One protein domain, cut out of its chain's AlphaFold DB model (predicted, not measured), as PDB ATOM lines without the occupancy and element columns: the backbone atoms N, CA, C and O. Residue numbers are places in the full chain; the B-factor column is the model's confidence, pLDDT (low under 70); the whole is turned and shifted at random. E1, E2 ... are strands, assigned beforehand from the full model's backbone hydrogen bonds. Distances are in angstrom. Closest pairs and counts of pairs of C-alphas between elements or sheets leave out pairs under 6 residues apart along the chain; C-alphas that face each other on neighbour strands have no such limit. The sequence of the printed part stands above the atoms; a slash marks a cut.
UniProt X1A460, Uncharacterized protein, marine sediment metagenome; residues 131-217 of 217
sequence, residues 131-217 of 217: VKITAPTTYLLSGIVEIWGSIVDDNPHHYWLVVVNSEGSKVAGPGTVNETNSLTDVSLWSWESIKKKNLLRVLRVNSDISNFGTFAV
ATOM      1  N   VAL A 131     105.521  40.149  97.214       84.00
ATOM      2  CA  VAL A 131     105.033  40.937  96.082       84.00
ATOM      3  C   VAL A 131     106.042  41.998  95.673       84.00
ATOM      4  O   VAL A 131     106.509  42.794  96.491       84.00
ATOM      5  N   LYS A 132     106.333  42.059  94.372       85.56
ATOM      6  CA  LYS A 132     107.194  43.077  93.771       85.56
ATOM      7  C   LYS A 132     106.589  43.609  92.485       85.56
ATOM      8  O   LYS A 132     106.205  42.840  91.618       85.56
ATOM      9  N   ILE A 133     106.603  44.925  92.322       84.06
ATOM     10  CA  ILE A 133     106.237  45.593  91.070       84.06
ATOM     11  C   ILE A 133     107.512  46.054  90.383       84.06
ATOM     12  O   ILE A 133     108.343  46.724  90.997       84.06
ATOM     13  N   THR A 134     107.695  45.644  89.133       86.06
ATOM     14  CA  THR A 134     108.885  45.931  88.322       86.06
ATOM     15  C   THR A 134     108.633  47.041  87.308       86.06
ATOM     16  O   THR A 134     109.566  47.769  86.970       86.06
ATOM     17  N   ALA A 135     107.381  47.235  86.880       85.44
ATOM     18  CA  ALA A 135     106.980  48.354  86.035       85.44
ATOM     19  C   ALA A 135     105.552  48.832  86.356       85.44
ATOM     20  O   ALA A 135     104.712  48.027  86.765       85.44
ATOM     21  N   PRO A 136     105.251  50.122  86.127       80.88
ATOM     22  CA  PRO A 136     106.157  51.160  85.628       80.88
ATOM     23  C   PRO A 136     107.119  51.679  86.710       80.88
ATOM     24  O   PRO A 136     106.803  51.660  87.892       80.88
ATOM     25  N   THR A 137     108.284  52.188  86.301       81.25
ATOM     26  CA  THR A 137     109.304  52.769  87.202       81.25
ATOM     27  C   THR A 137     109.237  54.301  87.289       81.25
ATOM     28  O   THR A 137     110.167  54.938  87.784       81.25
ATOM     29  N   THR A 138     108.179  54.916  86.747       75.75
ATOM     30  CA  THR A 138     107.988  56.373  86.682       75.75
ATOM     31  C   THR A 138     106.639  56.790  87.264       75.75
ATOM     32  O   THR A 138     105.631  56.110  87.084       75.75
ATOM     33  N   TYR A 139     106.622  57.956  87.908       70.62
ATOM     34  CA  TYR A 139     105.472  58.536  88.610       70.62
ATOM     35  C   TYR A 139     104.444  59.196  87.677       70.62
ATOM     36  O   TYR A 139     103.291  59.409  88.057       70.62
ATOM     37  N   LEU A 140     104.864  59.592  86.469       74.25
ATOM     38  CA  LEU A 140     104.000  60.262  85.498       74.25
ATOM     39  C   LEU A 140     103.682  59.301  84.357       74.25
ATOM     40  O   LEU A 140     104.542  58.985  83.535       74.25
ATOM     41  N   LEU A 141     102.431  58.860  84.312       76.12
ATOM     42  CA  LEU A 141     101.958  57.848  83.381       76.12
ATOM     43  C   LEU A 141     100.912  58.451  82.439       76.12
ATOM     44  O   LEU A 141     100.096  59.279  82.851       76.12
ATOM     45  N   SER A 142     100.958  58.073  81.161       78.75
ATOM     46  CA  SER A 142      99.981  58.506  80.157       78.75
ATOM     47  C   SER A 142      99.782  57.436  79.091       78.75
ATOM     48  O   SER A 142     100.762  56.845  78.644       78.75
ATOM     49  N   GLY A 143      98.542  57.255  78.627       83.31
ATOM     50  CA  GLY A 143      98.204  56.213  77.656       83.31
ATOM     51  C   GLY A 143      98.063  54.845  78.318       83.31
ATOM     52  O   GLY A 143      97.720  54.763  79.499       83.31
ATOM     53  N   ILE A 144      98.304  53.781  77.554       83.38
ATOM     54  CA  ILE A 144      98.252  52.407  78.060       83.38
ATOM     55  C   ILE A 144      99.489  52.156  78.925       83.38
ATOM     56  O   ILE A 144     100.621  52.277  78.464       83.38
ATOM     57  N   VAL A 145      99.249  51.826  80.186       83.62
ATOM     58  CA  VAL A 145     100.248  51.485  81.191       83.62
ATOM     59  C   VAL A 145     100.110  50.006  81.494       83.62
ATOM     60  O   VAL A 145      99.041  49.561  81.910       83.62
ATOM     61  N   GLU A 146     101.191  49.259  81.332       86.69
ATOM     62  CA  GLU A 146     101.268  47.886  81.816       86.69
ATOM     63  C   GLU A 146     101.903  47.849  83.201       86.69
ATOM     64  O   GLU A 146     102.925  48.492  83.454       86.69
ATOM     65  N   ILE A 147     101.281  47.089  84.094       86.75
ATOM     66  CA  ILE A 147     101.780  46.816  85.432       86.75
ATOM     67  C   ILE A 147     102.457  45.454  85.396       86.75
ATOM     68  O   ILE A 147     101.792  44.441  85.186       86.75
ATOM     69  N   TRP A 148     103.766  45.442  85.617       89.50
ATOM     70  CA  TRP A 148     104.563  44.221  85.665       89.50
ATOM     71  C   TRP A 148     105.015  43.935  87.086       89.50
ATOM     72  O   TRP A 148     105.286  44.859  87.860       89.50
ATOM     73  N   GLY A 149     105.110  42.658  87.432       89.62
ATOM     74  CA  GLY A 149     105.579  42.267  88.747       89.62
ATOM     75  C   GLY A 149     105.644  40.767  88.978       89.62
ATOM     76  O   GLY A 149     105.414  39.955  88.083       89.62
ATOM     77  N   SER A 150     105.949  40.432  90.223       88.31
ATOM     78  CA  SER A 150     105.988  39.077  90.754       88.31
ATOM     79  C   SER A 150     105.097  38.981  91.990       88.31
ATOM     80  O   SER A 150     105.034  39.921  92.786       88.31
ATOM     81  N   ILE A 151     104.442  37.834  92.141       89.56
ATOM     82  CA  ILE A 151     103.673  37.410  93.312       89.56
ATOM     83  C   ILE A 151     104.150  35.992  93.601       89.56
ATOM     84  O   ILE A 151     103.784  35.065  92.879       89.56
ATOM     85  N   VAL A 152     105.035  35.849  94.582       88.12
ATOM     86  CA  VAL A 152     105.669  34.570  94.913       88.12
ATOM     87  C   VAL A 152     105.079  34.050  96.216       88.12
ATOM     88  O   VAL A 152     105.129  34.728  97.238       88.12
ATOM     89  N   ASP A 153     104.499  32.860  96.133       84.12
ATOM     90  CA  ASP A 153     103.775  32.154  97.187       84.12
ATOM     91  C   ASP A 153     103.862  30.639  96.934       84.12
ATOM     92  O   ASP A 153     103.801  30.205  95.775       84.12
ATOM     93  N   ASP A 154     103.971  29.837  97.991       81.50
ATOM     94  CA  ASP A 154     103.942  28.373  97.884       81.50
ATOM     95  C   ASP A 154     102.513  27.844  97.649       81.50
ATOM     96  O   ASP A 154     102.335  26.768  97.072       81.50
ATOM     97  N   ASN A 155     101.488  28.604  98.045       77.75
ATOM     98  CA  ASN A 155     100.077  28.291  97.867       77.75
ATOM     99  C   ASN A 155      99.240  29.558  97.564       77.75
ATOM    100  O   ASN A 155      98.328  29.923  98.318       77.75
ATOM    101  N   PRO A 156      99.482  30.225  96.418       79.88
ATOM    102  CA  PRO A 156      98.695  31.384  96.039       79.88
ATOM    103  C   PRO A 156      97.257  30.945  95.761       79.88
ATOM    104  O   PRO A 156      97.002  29.963  95.065       79.88
ATOM    105  N   HIS A 157      96.306  31.692  96.314       79.19
ATOM    106  CA  HIS A 157      94.885  31.505  96.025       79.19
ATOM    107  C   HIS A 157      94.302  32.734  95.329       79.19
ATOM    108  O   HIS A 157      93.545  32.635  94.358       79.19
ATOM    109  N   HIS A 158      94.645  33.919  95.832       81.69
ATOM    110  CA  HIS A 158      94.236  35.176  95.238       81.69
ATOM    111  C   HIS A 158      95.142  36.330  95.657       81.69
ATOM    112  O   HIS A 158      95.793  36.293  96.699       81.69
ATOM    113  N   TYR A 159      95.124  37.388  94.854       83.12
ATOM    114  CA  TYR A 159      95.751  38.654  95.179       83.12
ATOM    115  C   TYR A 159      94.833  39.832  94.857       83.12
ATOM    116  O   TYR A 159      93.975  39.764  93.980       83.12
ATOM    117  N   TRP A 160      94.995  40.947  95.559       83.38
ATOM    118  CA  TRP A 160      94.190  42.150  95.352       83.38
ATOM    119  C   TRP A 160      95.006  43.253  94.697       83.38
ATOM    120  O   TRP A 160      95.801  43.883  95.375       83.38
ATOM    121  N   LEU A 161      94.789  43.522  93.411       84.88
ATOM    122  CA  LEU A 161      95.520  44.525  92.638       84.88
ATOM    123  C   LEU A 161      94.640  45.744  92.340       84.88
ATOM    124  O   LEU A 161      93.648  45.666  91.605       84.88
ATOM    125  N   VAL A 162      95.014  46.901  92.888       84.75
ATOM    126  CA  VAL A 162      94.303  48.168  92.668       84.75
ATOM    127  C   VAL A 162      95.240  49.355  92.519       84.75
ATOM    128  O   VAL A 162      96.335  49.387  93.077       84.75
ATOM    129  N   VAL A 163      94.743  50.373  91.819       79.81
ATOM    130  CA  VAL A 163      95.326  51.714  91.786       79.81
ATOM    131  C   VAL A 163      94.499  52.610  92.697       79.81
ATOM    132  O   VAL A 163      93.275  52.680  92.544       79.81
ATOM    133  N   VAL A 164      95.155  53.321  93.613       78.62
ATOM    134  CA  VAL A 164      94.496  54.282  94.511       78.62
ATOM    135  C   VAL A 164      95.002  55.713  94.300       78.62
ATOM    136  O   VAL A 164      96.129  55.937  93.849       78.62
ATOM    137  N   ASN A 165      94.155  56.696  94.611       77.00
ATOM    138  CA  ASN A 165      94.540  58.109  94.641       77.00
ATOM    139  C   ASN A 165      95.318  58.461  95.930       77.00
ATOM    140  O   ASN A 165      95.532  57.618  96.802       77.00
ATOM    141  N   SER A 166      95.718  59.727  96.073       75.75
ATOM    142  CA  SER A 166      96.424  60.235  97.262       75.75
ATOM    143  C   SER A 166      95.629  60.137  98.570       75.75
ATOM    144  O   SER A 166      96.222  60.203  99.640       75.75
ATOM    145  N   GLU A 167      94.308  59.986  98.496       80.69
ATOM    146  CA  GLU A 167      93.411  59.808  99.645       80.69
ATOM    147  C   GLU A 167      93.213  58.319  99.990       80.69
ATOM    148  O   GLU A 167      92.478  57.986 100.915       80.69
ATOM    149  N   GLY A 168      93.843  57.405  99.240       77.06
ATOM    150  CA  GLY A 168      93.704  55.958  99.413       77.06
ATOM    151  C   GLY A 168      92.442  55.355  98.786       77.06
ATOM    152  O   GLY A 168      92.208  54.157  98.935       77.06
ATOM    153  N   SER A 169      91.643  56.139  98.057       82.69
ATOM    154  CA  SER A 169      90.449  55.648  97.359       82.69
ATOM    155  C   SER A 169      90.824  54.907  96.077       82.69
ATOM    156  O   SER A 169      91.619  55.411  95.280       82.69
ATOM    157  N   LYS A 170      90.221  53.732  95.843       85.88
ATOM    158  CA  LYS A 170      90.376  52.973  94.590       85.88
ATOM    159  C   LYS A 170      89.898  53.814  93.406       85.88
ATOM    160  O   LYS A 170      88.741  54.219  93.365       85.88
ATOM    161  N   VAL A 171      90.775  54.015  92.425       85.12
ATOM    162  CA  VAL A 171      90.461  54.704  91.163       85.12
ATOM    163  C   VAL A 171      90.504  53.777  89.951       85.12
ATOM    164  O   VAL A 171      89.857  54.078  88.952       85.12
ATOM    165  N   ALA A 172      91.232  52.657  90.026       85.31
ATOM    166  CA  ALA A 172      91.272  51.646  88.970       85.31
ATOM    167  C   ALA A 172      91.760  50.278  89.496       85.31
ATOM    168  O   ALA A 172      92.019  50.111  90.691       85.31
ATOM    169  N   GLY A 173      91.885  49.299  88.600       85.75
ATOM    170  CA  GLY A 173      92.463  47.979  88.870       85.75
ATOM    171  C   GLY A 173      91.434  46.851  88.971       85.75
ATOM    172  O   GLY A 173      90.269  47.103  89.321       85.75
ATOM    173  N   PRO A 174      91.862  45.605  88.695       88.06
ATOM    174  CA  PRO A 174      90.981  44.439  88.666       88.06
ATOM    175  C   PRO A 174      90.359  44.134  90.036       88.06
ATOM    176  O   PRO A 174      89.291  43.534  90.101       88.06
ATOM    177  N   GLY A 175      90.940  44.622  91.138       88.12
ATOM    178  CA  GLY A 175      90.520  44.217  92.474       88.12
ATOM    179  C   GLY A 175      91.064  42.830  92.776       88.12
ATOM    180  O   GLY A 175      92.255  42.603  92.596       88.12
ATOM    181  N   THR A 176      90.216  41.925  93.259       87.69
ATOM    182  CA  THR A 176      90.635  40.556  93.579       87.69
ATOM    183  C   THR A 176      90.826  39.758  92.296       87.69
ATOM    184  O   THR A 176      89.911  39.662  91.479       87.69
ATOM    185  N   VAL A 177      92.008  39.181  92.140       86.56
ATOM    186  CA  VAL A 177      92.390  38.264  91.071       86.56
ATOM    187  C   VAL A 177      92.673  36.916  91.713       86.56
ATOM    188  O   VAL A 177      93.446  36.842  92.662       86.56
ATOM    189  N   ASN A 178      92.032  35.860  91.222       86.31
ATOM    190  CA  ASN A 178      92.321  34.502  91.673       86.31
ATOM    191  C   ASN A 178      93.455  33.942  90.822       86.31
ATOM    192  O   ASN A 178      93.381  34.013  89.595       86.31
ATOM    193  N   GLU A 179      94.463  33.383  91.471       86.50
ATOM    194  CA  GLU A 179      95.602  32.760  90.812       86.50
ATOM    195  C   GLU A 179      96.080  31.603  91.681       86.50
ATOM    196  O   GLU A 179      96.172  31.748  92.896       86.50
ATOM    197  N   THR A 180      96.344  30.463  91.048       83.75
ATOM    198  CA  THR A 180      96.747  29.220  91.723       83.75
ATOM    199  C   THR A 180      98.244  28.959  91.622       83.75
ATOM    200  O   THR A 180      98.733  27.976  92.166       83.75
ATOM    201  N   ASN A 181      98.970  29.797  90.878       87.25
ATOM    202  CA  ASN A 181     100.401  29.653  90.651       87.25
ATOM    203  C   ASN A 181     101.165  30.909  91.068       87.25
ATOM    204  O   ASN A 181     100.687  32.033  90.923       87.25
ATOM    205  N   SER A 182     102.406  30.722  91.510       88.56
ATOM    206  CA  SER A 182     103.344  31.833  91.651       88.56
ATOM    207  C   SER A 182     103.556  32.532  90.306       88.56
ATOM    208  O   SER A 182     103.737  31.889  89.268       88.56
ATOM    209  N   LEU A 183     103.587  33.861  90.329       90.88
ATOM    210  CA  LEU A 183     103.822  34.713  89.168       90.88
ATOM    211  C   LEU A 183     105.199  35.366  89.294       90.88
ATOM    212  O   LEU A 183     105.515  35.967  90.318       90.88
ATOM    213  N   THR A 184     106.032  35.282  88.256       92.81
ATOM    214  CA  THR A 184     107.368  35.902  88.252       92.81
ATOM    215  C   THR A 184     107.566  36.745  87.004       92.81
ATOM    216  O   THR A 184     107.582  36.205  85.904       92.81
ATOM    217  N   ASP A 185     107.748  38.053  87.204       92.44
ATOM    218  CA  ASP A 185     108.004  39.053  86.161       92.44
ATOM    219  C   ASP A 185     107.034  38.955  84.971       92.44
ATOM    220  O   ASP A 185     107.423  38.832  83.812       92.44
ATOM    221  N   VAL A 186     105.737  38.981  85.284       92.56
ATOM    222  CA  VAL A 186     104.649  38.918  84.300       92.56
ATOM    223  C   VAL A 186     103.876  40.233  84.253       92.56
ATOM    224  O   VAL A 186     103.853  40.995  85.223       92.56
ATOM    225  N   SER A 187     103.184  40.477  83.137       91.94
ATOM    226  CA  SER A 187     102.172  41.532  83.056       91.94
ATOM    227  C   SER A 187     100.965  41.134  83.907       91.94
ATOM    228  O   SER A 187     100.245  40.190  83.586       91.94
ATOM    229  N   LEU A 188     100.765  41.844  85.013       88.75
ATOM    230  CA  LEU A 188      99.683  41.592  85.964       88.75
ATOM    231  C   LEU A 188      98.375  42.248  85.515       88.75
ATOM    232  O   LEU A 188      97.296  41.747  85.828       88.75
ATOM    233  N   TRP A 189      98.459  43.398  84.834       90.00
ATOM    234  CA  TRP A 189      97.304  44.146  84.339       90.00
ATOM    235  C   TRP A 189      97.722  45.297  83.409       90.00
ATOM    236  O   TRP A 189      98.772  45.907  83.603       90.00
ATOM    237  N   SER A 190      96.864  45.665  82.454       85.75
ATOM    238  CA  SER A 190      97.032  46.849  81.599       85.75
ATOM    239  C   SER A 190      95.903  47.858  81.809       85.75
ATOM    240  O   SER A 190      94.727  47.485  81.827       85.75
ATOM    241  N   TRP A 191      96.241  49.144  81.891       82.00
ATOM    242  CA  TRP A 191      95.294  50.230  82.133       82.00
ATOM    243  C   TRP A 191      95.516  51.421  81.212       82.00
ATOM    244  O   TRP A 191      96.632  51.913  81.084       82.00
ATOM    245  N   GLU A 192      94.445  51.958  80.634       80.62
ATOM    246  CA  GLU A 192      94.516  53.229  79.920       80.62
ATOM    247  C   GLU A 192      94.372  54.414  80.887       80.62
ATOM    248  O   GLU A 192      93.285  54.756  81.364       80.62
ATOM    249  N   SER A 193      95.498  55.066  81.168       70.56
ATOM    250  CA  SER A 193      95.543  56.298  81.945       70.56
ATOM    251  C   SER A 193      95.053  57.480  81.100       70.56
ATOM    252  O   SER A 193      95.704  57.956  80.164       70.56
ATOM    253  N   ILE A 194      93.863  57.979  81.432       63.78
ATOM    254  CA  ILE A 194      93.322  59.205  80.839       63.78
ATOM    255  C   ILE A 194      94.143  60.384  81.383       63.78
ATOM    256  O   ILE A 194      94.354  60.458  82.591       63.78
ATOM    257  N   LYS A 195      94.569  61.319  80.513       52.62
ATOM    258  CA  LYS A 195      95.304  62.570  80.830       52.62
ATOM    259  C   LYS A 195      94.549  63.498  81.805       52.62
ATOM    260  O   LYS A 195      94.194  64.627  81.464       52.62
ATOM    261  N   LYS A 196      94.297  63.068  83.035       45.03
ATOM    262  CA  LYS A 196      93.886  63.929  84.139       45.03
ATOM    263  C   LYS A 196      95.024  63.953  85.144       45.03
ATOM    264  O   LYS A 196      95.541  62.917  85.533       45.03
ATOM    265  N   LYS A 197      95.408  65.177  85.491       43.72
ATOM    266  CA  LYS A 197      96.451  65.648  86.411       43.72
ATOM    267  C   LYS A 197      96.337  65.072  87.842       43.72
ATOM    268  O   LYS A 197      96.365  65.819  88.809       43.72
ATOM    269  N   ASN A 198      96.204  63.761  87.996       41.56
ATOM    270  CA  ASN A 198      96.074  63.111  89.288       41.56
ATOM    271  C   ASN A 198      97.325  62.273  89.529       41.56
ATOM    272  O   ASN A 198      97.586  61.305  88.823       41.56
ATOM    273  N   LEU A 199      98.105  62.711  90.515       44.78
ATOM    274  CA  LEU A 199      99.254  62.010  91.072       44.78
ATOM    275  C   LEU A 199      98.803  60.608  91.519       44.78
ATOM    276  O   LEU A 199      98.160  60.460  92.558       44.78
ATOM    277  N   LEU A 200      99.093  59.600  90.699       47.88
ATOM    278  CA  LEU A 200      98.939  58.190  91.038       47.88
ATOM    279  C   LEU A 200     100.034  57.856  92.051       47.88
ATOM    280  O   LEU A 200     101.186  58.196  91.797       47.88
ATOM    281  N   ARG A 201      99.703  57.270  93.206       52.62
ATOM    282  CA  ARG A 201     100.728  57.068  94.245       52.62
ATOM    283  C   ARG A 201     100.817  55.700  94.878       52.62
ATOM    284  O   ARG A 201     101.789  55.498  95.586       52.62
ATOM    285  N   VAL A 202      99.891  54.765  94.676       50.72
ATOM    286  CA  VAL A 202     100.062  53.459  95.325       50.72
ATOM    287  C   VAL A 202      99.443  52.335  94.508       50.72
ATOM    288  O   VAL A 202      98.253  52.378  94.181       50.72
ATOM    289  N   LEU A 203     100.256  51.312  94.242       51.62
ATOM    290  CA  LEU A 203      99.776  49.976  93.927       51.62
ATOM    291  C   LEU A 203      99.788  49.163  95.223       51.62
ATOM    292  O   LEU A 203     100.819  49.068  95.892       51.62
ATOM    293  N   ARG A 204      98.633  48.619  95.606       55.50
ATOM    294  CA  ARG A 204      98.548  47.658  96.711       55.50
ATOM    295  C   ARG A 204      98.344  46.283  96.114       55.50
ATOM    296  O   ARG A 204      97.496  46.142  95.234       55.50
ATOM    297  N   VAL A 205      99.113  45.321  96.612       52.81
ATOM    298  CA  VAL A 205      98.847  43.899  96.434       52.81
ATOM    299  C   VAL A 205      98.625  43.312  97.815       52.81
ATOM    300  O   VAL A 205      99.438  43.528  98.709       52.81
ATOM    301  N   ASN A 206      97.470  42.679  97.999       56.03
ATOM    302  CA  ASN A 206      97.109  41.991  99.234       56.03
ATOM    303  C   ASN A 206      96.838  40.525  98.930       56.03
ATOM    304  O   ASN A 206      96.416  40.189  97.831       56.03
ATOM    305  N   SER A 207      97.023  39.710  99.935       50.97
ATOM    306  CA  SER A 207      96.928  38.259  99.977       50.97
ATOM    307  C   SER A 207      96.591  37.944 101.427       50.97
ATOM    308  O   SER A 207      96.960  38.713 102.312       50.97
ATOM    309  N   ASP A 208      95.812  36.897 101.670       48.53
ATOM    310  CA  ASP A 208      94.932  36.728 102.842       48.53
ATOM    311  C   ASP A 208      95.517  36.923 104.258       48.53
ATOM    312  O   ASP A 208      94.762  36.947 105.232       48.53
ATOM    313  N   ILE A 209      96.820  37.144 104.423       44.50
ATOM    314  CA  ILE A 209      97.456  37.435 105.706       44.50
ATOM    315  C   ILE A 209      97.961  38.879 105.760       44.50
ATOM    316  O   ILE A 209      99.119  39.160 105.481       44.50
ATOM    317  N   SER A 210      97.042  39.776 106.137       36.06
ATOM    318  CA  SER A 210      97.175  41.004 106.960       36.06
ATOM    319  C   SER A 210      98.361  41.987 106.809       36.06
ATOM    320  O   SER A 210      98.341  43.029 107.471       36.06
ATOM    321  N   ASN A 211      99.339  41.767 105.934       37.06
ATOM    322  CA  ASN A 211     100.514  42.617 105.777       37.06
ATOM    323  C   ASN A 211     100.409  43.483 104.521       37.06
ATOM    324  O   ASN A 211     100.530  43.039 103.383       37.06
ATOM    325  N   PHE A 212     100.193  44.776 104.751       40.66
ATOM    326  CA  PHE A 212     100.050  45.772 103.699       40.66
ATOM    327  C   PHE A 212     101.414  46.189 103.140       40.66
ATOM    328  O   PHE A 212     102.072  47.083 103.677       40.66
ATOM    329  N   GLY A 213     101.800  45.622 101.999       40.16
ATOM    330  CA  GLY A 213     102.814  46.226 101.138       40.16
ATOM    331  C   GLY A 213     102.262  47.507 100.506       40.16
ATOM    332  O   GLY A 213     101.396  47.460  99.632       40.16
ATOM    333  N   THR A 214     102.723  48.673 100.962       39.28
ATOM    334  CA  THR A 214     102.437  49.955 100.298       39.28
ATOM    335  C   THR A 214     103.623  50.295  99.413       39.28
ATOM    336  O   THR A 214     104.669  50.693  99.917       39.28
ATOM    337  N   PHE A 215     103.464  50.166  98.099       43.34
ATOM    338  CA  PHE A 215     104.490  50.591  97.155       43.34
ATOM    339  C   PHE A 215     104.120  51.967  96.619       43.34
ATOM    340  O   PHE A 215     103.144  52.118  95.883       43.34
ATOM    341  N   ALA A 216     104.883  52.975  97.040       35.72
ATOM    342  CA  ALA A 216     104.892  54.257  96.359       35.72
ATOM    343  C   ALA A 216     105.675  54.068  95.058       35.72
ATOM    344  O   ALA A 216     106.898  53.936  95.103       35.72
ATOM    345  N   VAL A 217     104.957  53.977  93.935       40.22
ATOM    346  CA  VAL A 217     105.579  54.109  92.611       40.22
ATOM    347  C   VAL A 217     105.947  55.545  92.395       40.22
ATOM    348  O   VAL A 217     105.134  56.425  92.781       40.22
TER     349      VAL A 217
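AT A GLANCE: This is residues 131 to 217 of the 217 residues of an uncharacterized protein of marine sediment metagenome (UniProt X1A460). The domain is a small two-layer sandwich of strands: a sheet of four, E4, E3, E6 and E7, is face to face with a sheet of three, E1, E2 and E5, and the strands of one cross those of the other at 32 degrees. The edges of the two layers come near each other on both sides, E4 to E5 on one and E1 to E6 and E7 on the other, and the chain passes between the layers three times, from E2 to E3, from E4 to E5 and from E5 to E6. The printed part has 87 residues with no named helix and seven named strands, E1 to E7 in order along the chain; 50 residues are in strands, the class is all strand, and both sheets are antiparallel throughout, in the orders E4 - E3 - E6 - E7 and E1 - E2 - E5. The whole is compact, with a radius of gyration of the C-alphas of 12.7 A, and elongated, spanning 39 by 24 by 18 A.

HOW THE PARTS SIT: In the larger sheet E3, residues 158 to 164, is the antiparallel neighbour of E4, residues 170 to 178, at 173 degrees between their directions. N 159 and O 177 are 2.8 A apart, within hydrogen-bond range, and the two strands form a hairpin. On the other side of E3 is E6, residues 202 to 206, antiparallel at 163 degrees, with N 160 and O 206 at 2.8 A. E6 and E7, residues 213 to 215, form a second hairpin at 158 degrees, with N 203 and O 215 at 3.4 A. E4 and E7 are the edge strands, and the sheet is only just strongly twisted, its C-alphas lying up to 4.1 A off its best plane. The other sheet has E2, residues 143 to 152, as its inner strand. E5, residues 183 to 193, is its antiparallel neighbour at 156 degrees, with N 145 and O 191 at 2.8 A. E1, residues 131 to 135, forms a hairpin with E2 at 150 degrees, with N 150 and O 132 at 2.8 A. This sheet is strongly twisted, up to 4.8 A off its plane. The two sheets make a sandwich, two sheets face to face: the parts that face each other are 9.7 A centre to centre, and their best planes are 12 degrees apart. The closest C-alphas of E4 and E5 are those of Gly 173 and Trp 191, 7.6 A apart; those of E1 and E6 are Val 131 and Val 205, 6.9 A apart. E2 and E6 are apart, for instance.

IN THESE COORDINATES: E1 begins at C-alpha 131, at (105.033, 40.937, 96.082), and is 12.6 A long from first to last C-alpha. E2 is 28.7 A long. E3 is 19.1 A long and E4 18.8 A; E4 bends by 55 degrees at residue 173. E5, the longest strand by residues with 11, is 24.2 A long and bends by 52 degrees at residue 186; its C-alpha 193 is at (95.543, 56.298, 81.945). E6 is 12.5 A long. E7 is 6.1 A long and ends with C-alpha 215 at (104.490, 50.591, 97.155).

THE WHOLE: The two C-alphas farthest apart are those of Asp 154 and Lys 197, 39.7 A. The printed part has no cut and ends at residue 217, the chain's last. The links E2 to E3, E3 to E4 and E4 to E5 are tight; E1 to E2, E5 to E6 and E6 to E7 are short. The mean pLDDT of the printed part is 73.6, and residues 194 to 217 are under 70; E6 has a mean of 53 and E7 of 41 in this predicted model.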